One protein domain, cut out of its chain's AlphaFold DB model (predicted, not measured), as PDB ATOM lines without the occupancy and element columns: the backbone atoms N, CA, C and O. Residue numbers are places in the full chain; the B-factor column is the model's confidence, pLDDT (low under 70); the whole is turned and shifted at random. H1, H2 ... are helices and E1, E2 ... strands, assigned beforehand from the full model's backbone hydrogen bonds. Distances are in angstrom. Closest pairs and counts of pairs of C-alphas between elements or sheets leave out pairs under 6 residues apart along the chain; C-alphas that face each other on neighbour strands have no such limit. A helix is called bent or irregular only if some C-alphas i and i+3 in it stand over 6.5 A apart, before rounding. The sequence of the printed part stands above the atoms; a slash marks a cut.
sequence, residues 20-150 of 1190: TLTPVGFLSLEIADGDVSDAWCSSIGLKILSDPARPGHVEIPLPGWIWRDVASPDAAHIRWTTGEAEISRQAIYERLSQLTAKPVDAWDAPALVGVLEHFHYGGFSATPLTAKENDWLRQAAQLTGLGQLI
ATOM      1  N   THR A  20     151.577 165.241 158.364       70.19
ATOM      2  CA  THR A  20     150.618 165.718 159.380       70.19
ATOM      3  C   THR A  20     150.275 164.638 160.402       70.19
ATOM      4  O   THR A  20     149.989 163.504 160.037       70.19
ATOM      5  N   LEU A  21     150.253 165.007 161.689       65.12
ATOM      6  CA  LEU A  21     149.770 164.147 162.775       65.12
ATOM      7  C   LEU A  21     148.265 164.369 162.964       65.12
ATOM      8  O   LEU A  21     147.858 165.474 163.346       65.12
ATOM      9  N   THR A  22     147.438 163.351 162.735       59.19
ATOM     10  CA  THR A  22     145.976 163.481 162.806       59.19
ATOM     11  C   THR A  22     145.404 162.955 164.134       59.19
ATOM     12  O   THR A  22     145.845 161.929 164.651       59.19
ATOM     13  N   PRO A  23     144.429 163.665 164.746       48.53
ATOM     14  CA  PRO A  23     143.802 163.242 166.001       48.53
ATOM     15  C   PRO A  23     142.782 162.102 165.840       48.53
ATOM     16  O   PRO A  23     142.296 161.595 166.844       48.53
ATOM     17  N   VAL A  24     142.423 161.710 164.610       45.44
ATOM     18  CA  VAL A  24     141.421 160.667 164.331       45.44
ATOM     19  C   VAL A  24     142.083 159.545 163.536       45.44
ATOM     20  O   VAL A  24     142.603 159.800 162.457       45.44
ATOM     21  N   GLY A  25     142.048 158.319 164.067       50.78
ATOM     22  CA  GLY A  25     142.611 157.129 163.423       50.78
ATOM     23  C   GLY A  25     144.040 156.786 163.862       50.78
ATOM     24  O   GLY A  25     144.951 156.843 163.046       50.78
ATOM     25  N   PHE A  26     144.208 156.318 165.107       55.78
ATOM     26  CA  PHE A  26     145.436 155.690 165.651       55.78
ATOM     27  C   PHE A  26     146.597 156.605 166.103       55.78
ATOM     28  O   PHE A  26     147.683 156.084 166.326       55.78
ATOM     29  N   LEU A  27     146.416 157.929 166.271       73.19
ATOM     30  CA  LEU A  27     147.553 158.863 166.446       73.19
ATOM     31  C   LEU A  27     148.604 158.622 165.342       73.19
ATOM     32  O   LEU A  27     149.753 158.306 165.615       73.19
ATOM     33  N   SER A  28     148.196 158.710 164.076       80.62
ATOM     34  CA  SER A  28     149.045 158.335 162.938       80.62
ATOM     35  C   SER A  28     149.790 159.523 162.334       80.62
ATOM     36  O   SER A  28     149.299 160.656 162.345       80.62
ATOM     37  N   LEU A  29     150.954 159.251 161.740       85.25
ATOM     38  CA  LEU A  29     151.597 160.148 160.779       85.25
ATOM     39  C   LEU A  29     151.046 159.876 159.381       85.25
ATOM     40  O   LEU A  29     151.198 158.773 158.860       85.25
ATOM     41  N   GLU A  30     150.439 160.887 158.770       85.56
ATOM     42  CA  GLU A  30     150.057 160.861 157.358       85.56
ATOM     43  C   GLU A  30     151.171 161.484 156.515       85.56
ATOM     44  O   GLU A  30     151.644 162.586 156.812       85.56
ATOM     45  N   ILE A  31     151.593 160.765 155.474       83.94
ATOM     46  CA  ILE A  31     152.634 161.174 154.530       83.94
ATOM     47  C   ILE A  31     152.032 161.157 153.124       83.94
ATOM     48  O   ILE A  31     151.551 160.119 152.665       83.94
ATOM     49  N   ALA A  32     152.083 162.301 152.439       80.00
ATOM     50  CA  ALA A  32     151.649 162.440 151.049       80.00
ATOM     51  C   ALA A  32     152.849 162.499 150.086       80.00
ATOM     52  O   ALA A  32     153.812 163.228 150.339       80.00
ATOM     53  N   ASP A  33     152.754 161.771 148.970       69.06
ATOM     54  CA  ASP A  33     153.729 161.735 147.868       69.06
ATOM     55  C   ASP A  33     155.144 161.270 148.279       69.06
ATOM     56  O   ASP A  33     156.150 161.753 147.755       69.06
ATOM     57  N   GLY A  34     155.236 160.330 149.229       63.72
ATOM     58  CA  GLY A  34     156.502 159.794 149.744       63.72
ATOM     59  C   GLY A  34     156.733 158.323 149.382       63.72
ATOM     60  O   GLY A  34     155.815 157.511 149.467       63.72
ATOM     61  N   ASP A  35     157.972 157.966 149.033       73.25
ATOM     62  CA  ASP A  35     158.409 156.564 148.988       73.25
ATOM     63  C   ASP A  35     158.718 156.096 150.419       73.25
ATOM     64  O   ASP A  35     159.649 156.586 151.071       73.25
ATOM     65  N   VAL A  36     157.866 155.214 150.942       80.81
ATOM     66  CA  VAL A  36     157.903 154.713 152.319       80.81
ATOM     67  C   VAL A  36     157.842 153.187 152.265       80.81
ATOM     68  O   VAL A  36     156.767 152.602 152.390       80.81
ATOM     69  N   SER A  37     158.991 152.537 152.049       84.06
ATOM     70  CA  SER A  37     159.092 151.072 152.122       84.06
ATOM     71  C   SER A  37     159.182 150.586 153.566       84.06
ATOM     72  O   SER A  37     158.543 149.602 153.920       84.06
ATOM     73  N   ASP A  38     159.925 151.321 154.401       87.75
ATOM     74  CA  ASP A  38     160.187 150.995 155.803       87.75
ATOM     75  C   ASP A  38     160.095 152.228 156.711       87.75
ATOM     76  O   ASP A  38     160.446 153.343 156.302       87.75
ATOM     77  N   ALA A  39     159.645 152.013 157.952       88.62
ATOM     78  CA  ALA A  39     159.524 153.013 159.010       88.62
ATOM     79  C   ALA A  39     159.898 152.403 160.370       88.62
ATOM     80  O   ALA A  39     159.582 151.245 160.639       88.62
ATOM     81  N   TRP A  40     160.569 153.163 161.234       89.38
ATOM     82  CA  TRP A  40     161.059 152.694 162.529       89.38
ATOM     83  C   TRP A  40     161.092 153.802 163.586       89.38
ATOM     84  O   TRP A  40     161.297 154.982 163.291       89.38
ATOM     85  N   CYS A  41     160.933 153.397 164.844       87.75
ATOM     86  CA  CYS A  41     161.233 154.201 166.025       87.75
ATOM     87  C   CYS A  41     162.311 153.465 166.823       87.75
ATOM     88  O   CYS A  41     162.139 152.295 167.177       87.75
ATOM     89  N   SER A  42     163.441 154.123 167.083       83.44
ATOM     90  CA  SER A  42     164.639 153.466 167.625       83.44
ATOM     91  C   SER A  42     165.059 152.265 166.754       83.44
ATOM     92  O   SER A  42     165.440 152.464 165.602       83.44
ATOM     93  N   SER A  43     164.986 151.031 167.269       80.94
ATOM     94  CA  SER A  43     165.291 149.790 166.539       80.94
ATOM     95  C   SER A  43     164.055 148.939 166.215       80.94
ATOM     96  O   SER A  43     164.207 147.796 165.788       80.94
ATOM     97  N   ILE A  44     162.841 149.445 166.462       82.88
ATOM     98  CA  ILE A  44     161.589 148.704 166.262       82.88
ATOM     99  C   ILE A  44     160.879 149.240 165.015       82.88
ATOM    100  O   ILE A  44     160.653 150.445 164.891       82.88
ATOM    101  N   GLY A  45     160.529 148.342 164.092       86.19
ATOM    102  CA  GLY A  45     159.774 148.676 162.883       86.19
ATOM    103  C   GLY A  45     158.322 149.059 163.186       86.19
ATOM    104  O   GLY A  45     157.672 148.443 164.032       86.19
ATOM    105  N   LEU A  46     157.816 150.070 162.483       87.94
ATOM    106  CA  LEU A  46     156.430 150.531 162.547       87.94
ATOM    107  C   LEU A  46     155.623 149.973 161.374       87.94
ATOM    108  O   LEU A  46     156.157 149.702 160.299       87.94
ATOM    109  N   LYS A  47     154.312 149.814 161.576       88.00
ATOM    110  CA  LYS A  47     153.404 149.379 160.509       88.00
ATOM    111  C   LYS A  47     153.209 150.515 159.501       88.00
ATOM    112  O   LYS A  47     153.067 151.671 159.889       88.00
ATOM    113  N   ILE A  48     153.168 150.166 158.218       89.00
ATOM    114  CA  ILE A  48     152.969 151.101 157.108       89.00
ATOM    115  C   ILE A  48     151.672 150.738 156.390       89.00
ATOM    116  O   ILE A  48     151.497 149.605 155.936       89.00
ATOM    117  N   LEU A  49     150.758 151.699 156.280       89.25
ATOM    118  CA  LEU A  49     149.455 151.523 155.648       89.25
ATOM    119  C   LEU A  49     149.369 152.377 154.382       89.25
ATOM    120  O   LEU A  49     149.083 153.568 154.437       89.25
ATOM    121  N   SER A  50     149.597 151.766 153.221       87.56
ATOM    122  CA  SER A  50     149.369 152.424 151.929       87.56
ATOM    123  C   SER A  50     147.872 152.541 151.637       87.56
ATOM    124  O   SER A  50     147.170 151.528 151.731       87.56
ATOM    125  N   ASP A  51     147.397 153.714 151.216       87.00
ATOM    126  CA  ASP A  51     146.009 153.918 150.791       87.00
ATOM    127  C   ASP A  51     145.812 153.491 149.322       87.00
ATOM    128  O   ASP A  51     146.299 154.163 148.409       87.00
ATOM    129  N   PRO A  52     145.070 152.401 149.041       84.56
ATOM    130  CA  PRO A  52     144.865 151.936 147.669       84.56
ATOM    131  C   PRO A  52     144.032 152.905 146.818       84.56
ATOM    132  O   PRO A  52     144.111 152.859 145.592       84.56
ATOM    133  N   ALA A  53     143.240 153.782 147.445       86.50
ATOM    134  CA  ALA A  53     142.461 154.811 146.761       86.50
ATOM    135  C   ALA A  53     143.273 156.089 146.483       86.50
ATOM    136  O   ALA A  53     142.890 156.879 145.619       86.50
ATOM    137  N   ARG A  54     144.395 156.291 147.190       85.81
ATOM    138  CA  ARG A  54     145.305 157.438 147.039       85.81
ATOM    139  C   ARG A  54     146.758 156.946 146.913       85.81
ATOM    140  O   ARG A  54     147.493 156.964 147.899       85.81
ATOM    141  N   PRO A  55     147.197 156.508 145.716       81.75
ATOM    142  CA  PRO A  55     148.569 156.052 145.498       81.75
ATOM    143  C   PRO A  55     149.595 157.111 145.927       81.75
ATOM    144  O   PRO A  55     149.456 158.275 145.564       81.75
ATOM    145  N   GLY A  56     150.611 156.713 146.699       78.56
ATOM    146  CA  GLY A  56     151.609 157.628 147.275       78.56
ATOM    147  C   GLY A  56     151.218 158.239 148.628       78.56
ATOM    148  O   GLY A  56     152.051 158.893 149.250       78.56
ATOM    149  N   HIS A  57     149.990 158.006 149.108       86.00
ATOM    150  CA  HIS A  57     149.566 158.370 150.458       86.00
ATOM    151  C   HIS A  57     149.722 157.187 151.416       86.00
ATOM    152  O   HIS A  57     149.233 156.081 151.157       86.00
ATOM    153  N   VAL A  58     150.392 157.429 152.541       87.75
ATOM    154  CA  VAL A  58     150.749 156.404 153.521       87.75
ATOM    155  C   VAL A  58     150.412 156.881 154.930       87.75
ATOM    156  O   VAL A  58     150.664 158.033 155.279       87.75
ATOM    157  N   GLU A  59     149.866 155.983 155.748       88.62
ATOM    158  CA  GLU A  59     149.641 156.199 157.178       88.62
ATOM    159  C   GLU A  59     150.600 155.325 157.997       88.62
ATOM    160  O   GLU A  59     150.732 154.125 157.745       88.62
ATOM    161  N   ILE A  60     151.259 155.922 158.989       88.75
ATOM    162  CA  ILE A  60     152.112 155.225 159.959       88.75
ATOM    163  C   ILE A  60     151.468 155.378 161.344       88.75
ATOM    164  O   ILE A  60     151.579 156.456 161.939       88.75
ATOM    165  N   PRO A  61     150.791 154.341 161.873       88.56
ATOM    166  CA  PRO A  61     150.266 154.355 163.236       88.56
ATOM    167  C   PRO A  61     151.390 154.533 164.260       88.56
ATOM    168  O   PRO A  61     152.420 153.857 164.162       88.56
ATOM    169  N   LEU A  62     151.192 155.408 165.249       88.25
ATOM    170  CA  LEU A  62     152.149 155.606 166.337       88.25
ATOM    171  C   LEU A  62     151.637 154.918 167.611       88.25
ATOM    172  O   LEU A  62     150.713 155.422 168.245       88.25
ATOM    173  N   PRO A  63     152.210 153.770 168.000       88.25
ATOM    174  CA  PRO A  63     151.835 153.104 169.240       88.25
ATOM    175  C   PRO A  63     152.432 153.818 170.455       88.25
ATOM    176  O   PRO A  63     153.494 154.436 170.378       88.25
ATOM    177  N   GLY A  64     151.801 153.675 171.619       88.31
ATOM    178  CA  GLY A  64     152.272 154.344 172.835       88.31
ATOM    179  C   GLY A  64     153.657 153.891 173.308       88.31
ATOM    180  O   GLY A  64     154.375 154.668 173.931       88.31
ATOM    181  N   TRP A  65     154.101 152.679 172.977       88.44
ATOM    182  CA  TRP A  65     155.424 152.200 173.387       88.44
ATOM    183  C   TRP A  65     156.607 152.906 172.707       88.44
ATOM    184  O   TRP A  65     157.748 152.656 173.099       88.44
ATOM    185  N   ILE A  66     156.384 153.841 171.769       90.38
ATOM    186  CA  ILE A  66     157.453 154.710 171.231       90.38
ATOM    187  C   ILE A  66     158.208 155.479 172.330       90.38
ATOM    188  O   ILE A  66     159.340 155.903 172.116       90.38
ATOM    189  N   TRP A  67     157.608 155.636 173.518       88.38
ATOM    190  CA  TRP A  67     158.222 156.299 174.673       88.38
ATOM    191  C   TRP A  67     159.136 155.407 175.514       88.38
ATOM    192  O   TRP A  67     159.851 155.941 176.359       88.38
ATOM    193  N   ARG A  68     159.122 154.077 175.324       82.69
ATOM    194  CA  ARG A  68     159.770 153.105 176.230       82.69
ATOM    195  C   ARG A  68     161.239 153.433 176.502       82.69
ATOM    196  O   ARG A  68     161.685 153.351 177.642       82.69
ATOM    197  N   ASP A  69     161.951 153.842 175.457       83.06
ATOM    198  CA  ASP A  69     163.390 154.119 175.489       83.06
ATOM    199  C   ASP A  69     163.691 155.636 175.402       83.06
ATOM    200  O   ASP A  69     164.817 156.038 175.117       83.06
ATOM    201  N   VAL A  70     162.684 156.490 175.639       85.75
ATOM    202  CA  VAL A  70     162.772 157.957 175.553       85.75
ATOM    203  C   VAL A  70     162.588 158.559 176.944       85.75
ATOM    204  O   VAL A  70     161.482 158.564 177.493       85.75
ATOM    205  N   ALA A  71     163.657 159.111 177.522       82.50
ATOM    206  CA  ALA A  71     163.595 159.764 178.828       82.50
ATOM    207  C   ALA A  71     162.620 160.956 178.813       82.50
ATOM    208  O   ALA A  71     162.397 161.588 177.784       82.50
ATOM    209  N   SER A  72     162.002 161.274 179.952       77.94
ATOM    210  CA  SER A  72     161.250 162.528 180.097       77.94
ATOM    211  C   SER A  72     162.240 163.658 180.407       77.94
ATOM    212  O   SER A  72     163.012 163.491 181.358       77.94
ATOM    213  N   PRO A  73     162.267 164.779 179.647       80.12
ATOM    214  CA  PRO A  73     161.222 165.297 178.747       80.12
ATOM    215  C   PRO A  73     161.460 165.116 177.226       80.12
ATOM    216  O   PRO A  73     160.785 165.781 176.441       80.12
ATOM    217  N   ASP A  74     162.387 164.258 176.797       85.62
ATOM    218  CA  ASP A  74     162.818 164.129 175.394       85.62
ATOM    219  C   ASP A  74     161.686 163.714 174.428       85.62
ATOM    220  O   ASP A  74     160.663 163.143 174.825       85.62
ATOM    221  N   ALA A  75     161.861 164.008 173.138       87.50
ATOM    222  CA  ALA A  75     160.915 163.655 172.083       87.50
ATOM    223  C   ALA A  75     161.241 162.299 171.431       87.50
ATOM    224  O   ALA A  75     162.399 161.890 171.341       87.50
ATOM    225  N   ALA A  76     160.211 161.598 170.951       89.12
ATOM    226  CA  ALA A  76     160.367 160.365 170.186       89.12
ATOM    227  C   ALA A  76     160.651 160.684 168.708       89.12
ATOM    228  O   ALA A  76     159.951 161.494 168.099       89.12
ATOM    229  N   HIS A  77     161.657 160.030 168.120       89.94
ATOM    230  CA  HIS A  77     162.049 160.226 166.721       89.94
ATOM    231  C   HIS A  77     161.586 159.059 165.843       89.94
ATOM    232  O   HIS A  77     162.012 157.918 166.033       89.94
ATOM    233  N   ILE A  78     160.755 159.369 164.850       89.69
ATOM    234  CA  ILE A  78     160.230 158.428 163.862       89.69
ATOM    235  C   ILE A  78     160.976 158.635 162.551       89.69
ATOM    236  O   ILE A  78     161.016 159.747 162.034       89.69
ATOM    237  N   ARG A  79     161.562 157.577 161.995       89.19
ATOM    238  CA  ARG A  79     162.305 157.625 160.731       89.19
ATOM    239  C   ARG A  79     161.686 156.682 159.718       89.19
ATOM    240  O   ARG A  79     161.165 155.636 160.084       89.19
ATOM    241  N   TRP A  80     161.767 157.043 158.449       88.94
ATOM    242  CA  TRP A  80     161.398 156.187 157.332       88.94
ATOM    243  C   TRP A  80     162.357 156.399 156.163       88.94
ATOM    244  O   TRP A  80     163.195 157.300 156.177       88.94
ATOM    245  N   THR A  81     162.221 155.559 155.142       82.25
ATOM    246  CA  THR A  81     163.099 155.478 153.954       82.25
ATOM    247  C   THR A  81     163.544 156.835 153.383       82.25
ATOM    248  O   THR A  81     164.694 156.988 152.977       82.25
ATOM    249  N   THR A  82     162.656 157.832 153.374       81.31
ATOM    250  CA  THR A  82     162.877 159.140 152.739       81.31
ATOM    251  C   THR A  82     162.751 160.342 153.687       81.31
ATOM    252  O   THR A  82     162.854 161.480 153.225       81.31
ATOM    253  N   GLY A  83     162.556 160.147 155.000       84.88
ATOM    254  CA  GLY A  83     162.345 161.260 155.936       84.88
ATOM    255  C   GLY A  83     162.316 160.887 157.421       84.88
ATOM    256  O   GLY A  83     162.486 159.731 157.801       84.88
ATOM    257  N   GLU A  84     162.122 161.893 158.277       88.00
ATOM    258  CA  GLU A  84     161.964 161.722 159.725       88.00
ATOM    259  C   GLU A  84     160.988 162.751 160.323       88.00
ATOM    260  O   GLU A  84     160.751 163.812 159.740       88.00
ATOM    261  N   ALA A  85     160.416 162.427 161.484       86.50
ATOM    262  CA  ALA A  85     159.517 163.268 162.267       86.50
ATOM    263  C   ALA A  85     159.815 163.139 163.773       86.50
ATOM    264  O   ALA A  85     160.252 162.091 164.247       86.50
ATOM    265  N   GLU A  86     159.551 164.202 164.531       87.62
ATOM    266  CA  GLU A  86     159.744 164.265 165.985       87.62
ATOM    267  C   GLU A  86     158.393 164.436 166.700       87.62
ATOM    268  O   GLU A  86     157.588 165.284 166.312       87.62
ATOM    269  N   ILE A  87     158.136 163.642 167.744       87.50
ATOM    270  CA  ILE A  87     156.888 163.649 168.519       87.50
ATOM    271  C   ILE A  87     157.193 163.989 169.979       87.50
ATOM    272  O   ILE A  87     157.913 163.256 170.653       87.50
ATOM    273  N   SER A  88     156.618 165.078 170.499       86.75
ATOM    274  CA  SER A  88     156.790 165.500 171.897       86.75
ATOM    275  C   SER A  88     155.627 165.049 172.794       86.75
ATOM    276  O   SER A  88     154.488 164.905 172.344       86.75
ATOM    277  N   ARG A  89     155.882 164.872 174.099       85.56
ATOM    278  CA  ARG A  89     154.828 164.572 175.095       85.56
ATOM    279  C   ARG A  89     153.784 165.684 175.182       85.56
ATOM    280  O   ARG A  89     152.599 165.403 175.340       85.56
ATOM    281  N   GLN A  90     154.214 166.934 175.014       84.06
ATOM    282  CA  GLN A  90     153.323 168.089 174.957       84.06
ATOM    283  C   GLN A  90     152.315 167.966 173.804       84.06
ATOM    284  O   GLN A  90     151.128 168.201 174.012       84.06
ATOM    285  N   ALA A  91     152.752 167.506 172.624       82.81
ATOM    286  CA  ALA A  91     151.853 167.282 171.494       82.81
ATOM    287  C   ALA A  91     150.793 166.207 171.801       82.81
ATOM    288  O   ALA A  91     149.627 166.389 171.460       82.81
ATOM    289  N   ILE A  92     151.158 165.116 172.488       85.94
ATOM    290  CA  ILE A  92     150.193 164.085 172.920       85.94
ATOM    291  C   ILE A  92     149.216 164.630 173.968       85.94
ATOM    292  O   ILE A  92     148.016 164.372 173.876       85.94
ATOM    293  N   TYR A  93     149.700 165.414 174.934       83.94
ATOM    294  CA  TYR A  93     148.849 166.041 175.946       83.94
ATOM    295  C   TYR A  93     147.813 166.987 175.313       83.94
ATOM    296  O   TYR A  93     146.624 166.896 175.611       83.94
ATOM    297  N   GLU A  94     148.223 167.820 174.352       83.62
ATOM    298  CA  GLU A  94     147.309 168.685 173.595       83.62
ATOM    299  C   GLU A  94     146.244 167.891 172.825       83.62
ATOM    300  O   GLU A  94     145.103 168.346 172.693       83.62
ATOM    301  N   ARG A  95     146.577 166.682 172.347       83.44
ATOM    302  CA  ARG A  95     145.592 165.778 171.741       83.44
ATOM    303  C   ARG A  95     144.613 165.219 172.761       83.44
ATOM    304  O   ARG A  95     143.423 165.213 172.461       83.44
ATOM    305  N   LEU A  96     145.053 164.825 173.959       85.88
ATOM    306  CA  LEU A  96     144.127 164.410 175.019       85.88
ATOM    307  C   LEU A  96     143.107 165.520 175.303       85.88
ATOM    308  O   LEU A  96     141.902 165.265 175.276       85.88
ATOM    309  N   SER A  97     143.563 166.759 175.503       83.75
ATOM    310  CA  SER A  97     142.652 167.872 175.778       83.75
ATOM    311  C   SER A  97     141.642 168.088 174.637       83.75
ATOM    312  O   SER A  97     140.480 168.391 174.907       83.75
ATOM    313  N   GLN A  98     142.026 167.850 173.375       83.88
ATOM    314  CA  GLN A  98     141.097 167.859 172.232       83.88
ATOM    315  C   GLN A  98     140.102 166.687 172.255       83.88
ATOM    316  O   GLN A  98     138.921 166.896 171.977       83.88
ATOM    317  N   LEU A  99     140.537 165.471 172.604       84.44
ATOM    318  CA  LEU A  99     139.662 164.293 172.705       84.44
ATOM    319  C   LEU A  99     138.589 164.477 173.788       84.44
ATOM    320  O   LEU A  99     137.417 164.170 173.556       84.44
ATOM    321  N   THR A 100     138.954 165.087 174.923       88.00
ATOM    322  CA  THR A 100     138.022 165.377 176.032       88.00
ATOM    323  C   THR A 100     136.966 166.449 175.717       88.00
ATOM    324  O   THR A 100     136.117 166.770 176.561       88.00
ATOM    325  N   ALA A 101     136.978 167.022 174.508       88.31
ATOM    326  CA  ALA A 101     135.906 167.889 174.022       88.31
ATOM    327  C   ALA A 101     134.601 167.119 173.742       88.31
ATOM    328  O   ALA A 101     133.532 167.728 173.718       88.31
ATOM    329  N   LYS A 102     134.678 165.797 173.549       89.31
ATOM    330  CA  LYS A 102     133.536 164.898 173.337       89.31
ATOM    331  C   LYS A 102     133.507 163.800 174.411       89.31
ATOM    332  O   LYS A 102     134.556 163.502 174.988       89.31
ATOM    333  N   PRO A 103     132.336 163.203 174.695       90.94
ATOM    334  CA  PRO A 103     132.262 162.026 175.558       90.94
ATOM    335  C   PRO A 103     133.046 160.845 174.956       90.94
ATOM    336  O   PRO A 103     133.338 160.827 173.760       90.94
ATOM    337  N   VAL A 104     133.453 159.899 175.806       89.31
ATOM    338  CA  VAL A 104     134.334 158.773 175.437       89.31
ATOM    339  C   VAL A 104     133.714 157.887 174.351       89.31
ATOM    340  O   VAL A 104     134.414 157.454 173.441       89.31
ATOM    341  N   ASP A 105     132.403 157.670 174.410       88.06
ATOM    342  CA  ASP A 105     131.617 156.858 173.471       88.06
ATOM    343  C   ASP A 105     131.530 157.444 172.048       88.06
ATOM    344  O   ASP A 105     131.129 156.755 171.113       88.06
ATOM    345  N   ALA A 106     131.949 158.697 171.851       89.88
ATOM    346  CA  ALA A 106     132.028 159.325 170.533       89.88
ATOM    347  C   ALA A 106     133.286 158.933 169.734       89.88
ATOM    348  O   ALA A 106     133.437 159.380 168.591       89.88
ATOM    349  N   TRP A 107     134.203 158.163 170.327       87.25
ATOM    350  CA  TRP A 107     135.494 157.796 169.746       87.25
ATOM    351  C   TRP A 107     135.604 156.291 169.487       87.25
ATOM    352  O   TRP A 107     135.013 155.472 170.184       87.25
ATOM    353  N   ASP A 108     136.380 155.926 168.466       85.69
ATOM    354  CA  ASP A 108     136.609 154.531 168.100       85.69
ATOM    355  C   ASP A 108     137.687 153.863 168.973       85.69
ATOM    356  O   ASP A 108     138.476 154.516 169.661       85.69
ATOM    357  N   ALA A 109     137.728 152.525 168.945       86.62
ATOM    358  CA  ALA A 109     138.697 151.757 169.727       86.62
ATOM    359  C   ALA A 109     140.158 152.178 169.471       86.62
ATOM    360  O   ALA A 109     140.881 152.339 170.451       86.62
ATOM    361  N   PRO A 110     140.614 152.403 168.223       86.31
ATOM    362  CA  PRO A 110     141.967 152.889 167.968       86.31
ATOM    363  C   PRO A 110     142.334 154.189 168.686       86.31
ATOM    364  O   PRO A 110     143.425 154.274 169.247       86.31
ATOM    365  N   ALA A 111     141.451 155.192 168.695       85.44
ATOM    366  CA  ALA A 111     141.723 156.455 169.379       85.44
ATOM    367  C   ALA A 111     141.806 156.272 170.902       85.44
ATOM    368  O   ALA A 111     142.733 156.777 171.539       85.44
ATOM    369  N   LEU A 112     140.861 155.521 171.478       88.81
ATOM    370  CA  LEU A 112     140.798 155.269 172.919       88.81
ATOM    371  C   LEU A 112     141.976 154.420 173.411       88.81
ATOM    372  O   LEU A 112     142.629 154.766 174.391       88.81
ATOM    373  N   VAL A 113     142.278 153.321 172.719       89.50
ATOM    374  CA  VAL A 113     143.398 152.437 173.065       89.50
ATOM    375  C   VAL A 113     144.726 153.165 172.876       89.50
ATOM    376  O   VAL A 113     145.571 153.107 173.766       89.50
ATOM    377  N   GLY A 114     144.886 153.909 171.777       88.31
ATOM    378  CA  GLY A 114     146.100 154.677 171.509       88.31
ATOM    379  C   GLY A 114     146.401 155.690 172.615       88.31
ATOM    380  O   GLY A 114     147.511 155.711 173.142       88.31
ATOM    381  N   VAL A 115     145.417 156.490 173.048       88.69
ATOM    382  CA  VAL A 115     145.667 157.460 174.129       88.69
ATOM    383  C   VAL A 115     146.013 156.768 175.453       88.69
ATOM    384  O   VAL A 115     146.940 157.202 176.132       88.69
ATOM    385  N   LEU A 116     145.351 155.658 175.796       89.12
ATOM    386  CA  LEU A 116     145.664 154.888 177.004       89.12
ATOM    387  C   LEU A 116     147.079 154.297 176.960       89.12
ATOM    388  O   LEU A 116     147.813 154.393 177.942       89.12
ATOM    389  N   GLU A 117     147.488 153.741 175.819       89.38
ATOM    390  CA  GLU A 117     148.826 153.185 175.610       89.38
ATOM    391  C   GLU A 117     149.903 154.272 175.737       89.38
ATOM    392  O   GLU A 117     150.907 154.085 176.429       89.38
ATOM    393  N   HIS A 118     149.677 155.444 175.132       89.25
ATOM    394  CA  HIS A 118     150.567 156.591 175.281       89.25
ATOM    395  C   HIS A 118     150.689 157.000 176.750       89.25
ATOM    396  O   HIS A 118     151.807 157.173 177.225       89.25
ATOM    397  N   PHE A 119     149.585 157.118 177.492       87.00
ATOM    398  CA  PHE A 119     149.625 157.495 178.910       87.00
ATOM    399  C   PHE A 119     150.286 156.440 179.801       87.00
ATOM    400  O   PHE A 119     150.973 156.802 180.758       87.00
ATOM    401  N   HIS A 120     150.139 155.162 179.454       86.62
ATOM    402  CA  HIS A 120     150.777 154.056 180.154       86.62
ATOM    403  C   HIS A 120     152.309 154.084 180.022       86.62
ATOM    404  O   HIS A 120     153.007 154.026 181.032       86.62
ATOM    405  N   TYR A 121     152.842 154.228 178.802       87.00
ATOM    406  CA  TYR A 121     154.295 154.204 178.557       87.00
ATOM    407  C   TYR A 121     154.972 155.578 178.637       87.00
ATOM    408  O   TYR A 121     156.176 155.672 178.863       87.00
ATOM    409  N   GLY A 122     154.221 156.659 178.436       84.31
ATOM    410  CA  GLY A 122     154.763 158.002 178.240       84.31
ATOM    411  C   GLY A 122     155.216 158.715 179.509       84.31
ATOM    412  O   GLY A 122     155.925 159.715 179.405       84.31
ATOM    413  N   GLY A 123     154.854 158.228 180.700       76.81
ATOM    414  CA  GLY A 123     155.305 158.813 181.968       76.81
ATOM    415  C   GLY A 123     154.884 160.279 182.142       76.81
ATOM    416  O   GLY A 123     155.716 161.138 182.432       76.81
ATOM    417  N   PHE A 124     153.595 160.585 181.958       76.56
ATOM    418  CA  PHE A 124     153.023 161.944 181.989       76.56
ATOM    419  C   PHE A 124     152.963 162.599 183.391       76.56
ATOM    420  O   PHE A 124     152.109 163.439 183.659       76.56
ATOM    421  N   SER A 125     153.877 162.267 184.307       62.25
ATOM    422  CA  SER A 125     153.846 162.719 185.707       62.25
ATOM    423  C   SER A 125     154.173 164.205 185.916       62.25
ATOM    424  O   SER A 125     153.934 164.732 186.998       62.25
ATOM    425  N   ALA A 126     154.739 164.883 184.911       55.25
ATOM    426  CA  ALA A 126     155.186 166.275 185.011       55.25
ATOM    427  C   ALA A 126     154.069 167.318 184.780       55.25
ATOM    428  O   ALA A 126     154.229 168.467 185.191       55.25
ATOM    429  N   THR A 127     152.941 166.927 184.174       64.44
ATOM    430  CA  THR A 127     151.806 167.820 183.878       64.44
ATOM    431  C   THR A 127     150.548 167.279 184.563       64.44
ATOM    432  O   THR A 127     150.036 166.241 184.143       64.44
ATOM    433  N   PRO A 128     150.034 167.924 185.626       73.06
ATOM    434  CA  PRO A 128     148.875 167.413 186.350       73.06
ATOM    435  C   PRO A 128     147.614 167.427 185.474       73.06
ATOM    436  O   PRO A 128     147.211 168.471 184.965       73.06
ATOM    437  N   LEU A 129     146.979 166.259 185.332       82.50
ATOM    438  CA  LEU A 129     145.694 166.097 184.650       82.50
ATOM    439  C   LEU A 129     144.564 166.773 185.436       82.50
ATOM    440  O   LEU A 129     144.498 166.682 186.664       82.50
ATOM    441  N   THR A 130     143.619 167.395 184.732       87.06
ATOM    442  CA  THR A 130     142.398 167.931 185.355       87.06
ATOM    443  C   THR A 130     141.477 166.806 185.850       87.06
ATOM    444  O   THR A 130     141.577 165.656 185.419       87.06
ATOM    445  N   ALA A 131     140.529 167.113 186.745       82.94
ATOM    446  CA  ALA A 131     139.534 166.128 187.195       82.94
ATOM    447  C   ALA A 131     138.709 165.564 186.023       82.94
ATOM    448  O   ALA A 131     138.445 164.366 185.984       82.94
ATOM    449  N   LYS A 132     138.375 166.417 185.042       87.88
ATOM    450  CA  LYS A 132     137.664 166.032 183.816       87.88
ATOM    451  C   LYS A 132     138.489 165.071 182.954       87.88
ATOM    452  O   LYS A 132     137.946 164.085 182.476       87.88
ATOM    453  N   GLU A 133     139.779 165.342 182.757       89.25
ATOM    454  CA  GLU A 133     140.667 164.471 181.970       89.25
ATOM    455  C   GLU A 133     140.900 163.124 182.655       89.25
ATOM    456  O   GLU A 133     140.828 162.090 181.996       89.25
ATOM    457  N   ASN A 134     141.101 163.118 183.977       85.88
ATOM    458  CA  ASN A 134     141.202 161.880 184.750       85.88
ATOM    459  C   ASN A 134     139.925 161.040 184.647       85.88
ATOM    460  O   ASN A 134     139.996 159.823 184.509       85.88
ATOM    461  N   ASP A 135     138.758 161.682 184.713       87.19
ATOM    462  CA  ASP A 135     137.481 160.985 184.601       87.19
ATOM    463  C   ASP A 135     137.243 160.421 183.201       87.19
ATOM    464  O   ASP A 135     136.866 159.263 183.047       87.19
ATOM    465  N   TRP A 136     137.567 161.210 182.177       91.88
ATOM    466  CA  TRP A 136     137.491 160.783 180.786       91.88
ATOM    467  C   TRP A 136     138.415 159.586 180.514       91.88
ATOM    468  O   TRP A 136     137.990 158.605 179.912       91.88
ATOM    469  N   LEU A 137     139.658 159.623 181.005       89.75
ATOM    470  CA  LEU A 137     140.610 158.522 180.863       89.75
ATOM    471  C   LEU A 137     140.148 157.251 181.595       89.75
ATOM    472  O   LEU A 137     140.299 156.159 181.053       89.75
ATOM    473  N   ARG A 138     139.536 157.374 182.782       85.31
ATOM    474  CA  ARG A 138     138.921 156.234 183.488       85.31
ATOM    475  C   ARG A 138     137.776 155.622 182.691       85.31
ATOM    476  O   ARG A 138     137.752 154.410 182.503       85.31
ATOM    477  N   GLN A 139     136.867 156.451 182.186       88.00
ATOM    478  CA  GLN A 139     135.765 155.995 181.339       88.00
ATOM    479  C   GLN A 139     136.288 155.315 180.060       88.00
ATOM    480  O   GLN A 139     135.783 154.263 179.677       88.00
ATOM    481  N   ALA A 140     137.348 155.846 179.437       89.06
ATOM    482  CA  ALA A 140     138.011 155.222 178.288       89.06
ATOM    483  C   ALA A 140     138.642 153.868 178.640       89.06
ATOM    484  O   ALA A 140     138.478 152.898 177.897       89.06
ATOM    485  N   ALA A 141     139.328 153.776 179.779       87.19
ATOM    486  CA  ALA A 141     139.912 152.535 180.271       87.19
ATOM    487  C   ALA A 141     138.827 151.480 180.550       87.19
ATOM    488  O   ALA A 141     138.977 150.323 180.165       87.19
ATOM    489  N   GLN A 142     137.695 151.874 181.139       82.81
ATOM    490  CA  GLN A 142     136.548 150.986 181.356       82.81
ATOM    491  C   GLN A 142     135.926 150.515 180.036       82.81
ATOM    492  O   GLN A 142     135.761 149.313 179.844       82.81
ATOM    493  N   LEU A 143     135.654 151.436 179.103       85.12
ATOM    494  CA  LEU A 143     135.020 151.129 177.815       85.12
ATOM    495  C   LEU A 143     135.888 150.234 176.914       85.12
ATOM    496  O   LEU A 143     135.375 149.486 176.087       85.12
ATOM    497  N   THR A 144     137.211 150.312 177.051       83.94
ATOM    498  CA  THR A 144     138.152 149.503 176.261       83.94
ATOM    499  C   THR A 144     138.523 148.175 176.917       83.94
ATOM    500  O   THR A 144     139.191 147.372 176.268       83.94
ATOM    501  N   GLY A 145     138.105 147.923 178.164       80.94
ATOM    502  CA  GLY A 145     138.541 146.757 178.941       80.94
ATOM    503  C   GLY A 145     139.972 146.870 179.490       80.94
ATOM    504  O   GLY A 145     140.570 145.860 179.842       80.94
ATOM    505  N   LEU A 146     140.523 148.086 179.565       83.69
ATOM    506  CA  LEU A 146     141.871 148.407 180.053       83.69
ATOM    507  C   LEU A 146     141.855 149.150 181.405       83.69
ATOM    508  O   LEU A 146     142.776 149.907 181.720       83.69
ATOM    509  N   GLY A 147     140.818 148.945 182.225       77.62
ATOM    510  CA  GLY A 147     140.625 149.620 183.520       77.62
ATOM    511  C   GLY A 147     141.810 149.497 184.489       77.62
ATOM    512  O   GLY A 147     142.056 150.396 185.286       77.62
ATOM    513  N   GLN A 148     142.604 148.428 184.383       73.00
ATOM    514  CA  GLN A 148     143.825 148.216 185.166       73.00
ATOM    515  C   GLN A 148     144.901 149.282 184.936       73.00
ATOM    516  O   GLN A 148     145.752 149.473 185.800       73.00
ATOM    517  N   LEU A 149     144.882 149.961 183.785       77.75
ATOM    518  CA  LEU A 149     145.839 151.024 183.490       77.75
ATOM    519  C   LEU A 149     145.534 152.290 184.310       77.75
ATOM    520  O   LEU A 149     146.443 153.086 184.538       77.75
ATOM    521  N   ILE A 150     144.278 152.475 184.751       77.00
ATOM    522  CA  ILE A 150     143.789 153.661 185.474       77.00
ATOM    523  C   ILE A 150     142.720 153.238 186.512       77.00
ATOM    524  O   ILE A 150     141.522 153.363 186.246       77.00
TER     525      ILE A 150
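What this domain is: This is residues 20 to 150 of the 1190 residues of an uncharacterized protein of Paracoccus aestuariivivens (UniProt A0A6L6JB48). Strands make one end of this domain and helices the other: a three-stranded sheet of E2, E4 and E5 and a two-stranded ribbon of E1 and E3 stand loosely face to face, and H2, H3 and H4 gather beyond one end of the strands. H2 and H3 run nearly side by side, H4 crosses them at the end far from the strands, and short H1 lies between the strands and H3. The printed part has 131 residues, with five named strands and four named helices in the order E1 E2 E3 H1 E4 E5 H2 H3 H4. The sheets, in the orders E2, E4, E5 and E1, E3, are antiparallel, and the class is mixed, helices and strands. The whole is compact, with a radius of gyration of the C-alphas of 15.1 A and spans of 43 by 34 by 22 A.

Where its parts are: E1, residues 28 to 32, begins at C-alpha 28 (149.045, 158.335, 162.938) and is 12.8 A long. E2 is residues 39 to 41, 7.3 A, and E3 is residues 57 to 61, 13.4 A. H1, residues 64 to 67, is irregular, but only just: C-alphas 64 and 67 are 6.53 A apart. E4, residues 76 to 80, is 13.6 A long, and E5, residues 83 to 87, 13.9 A. H2 is residues 89 to 99, 15.4 A; H3 is residues 109 to 122, 19.2 A. H4, residues 131 to 144, is 19.9 A long and ends at C-alpha 144 (138.152, 149.503, 176.261).

How they stand to each other: In the larger sheet E4 is the inner strand; N 40 and O 79 of E2 and E4 are 2.8 A apart. E4 and E5 form a hairpin, with N 78 and O 85 at 2.8 A. E1 and E3 pair through N 29 and O 60, 2.9 A; residues 49 to 50 pair antiparallel with 58 to 59 of E3. H1 only grazes the larger sheet, with residues 65 to 67, and touches H3, the closest C-alphas being those of Gly 64 and His 118, 3.7 A. H2 and H3, a helical hairpin, only just touch, with 3 pairs of C-alphas within 8 A, the closest Leu 96 and Val 115 at 7.2 A. They run opposite ways at a shallow tilt of 33 degrees, only just short of steep. H3 touches H4 at a steep tilt of 61 degrees, opposite ways, the closest C-alphas being those of Leu 112 and Ala 140, 6.0 A. In H2, H3 and H4 every O i to N i+4 pair is within hydrogen-bond range; H1 is too short for one.

The domain as a whole: The C-alphas farthest apart, those of Pro 55 and Ala 131, are 43.8 A apart. The printed part has no cut, and the link from E2 to E3, 15 residues, is long. Mean pLDDT of the printed part is 83.0; residues 21 to 26, 33 to 34 and 125 to 127 are under 70.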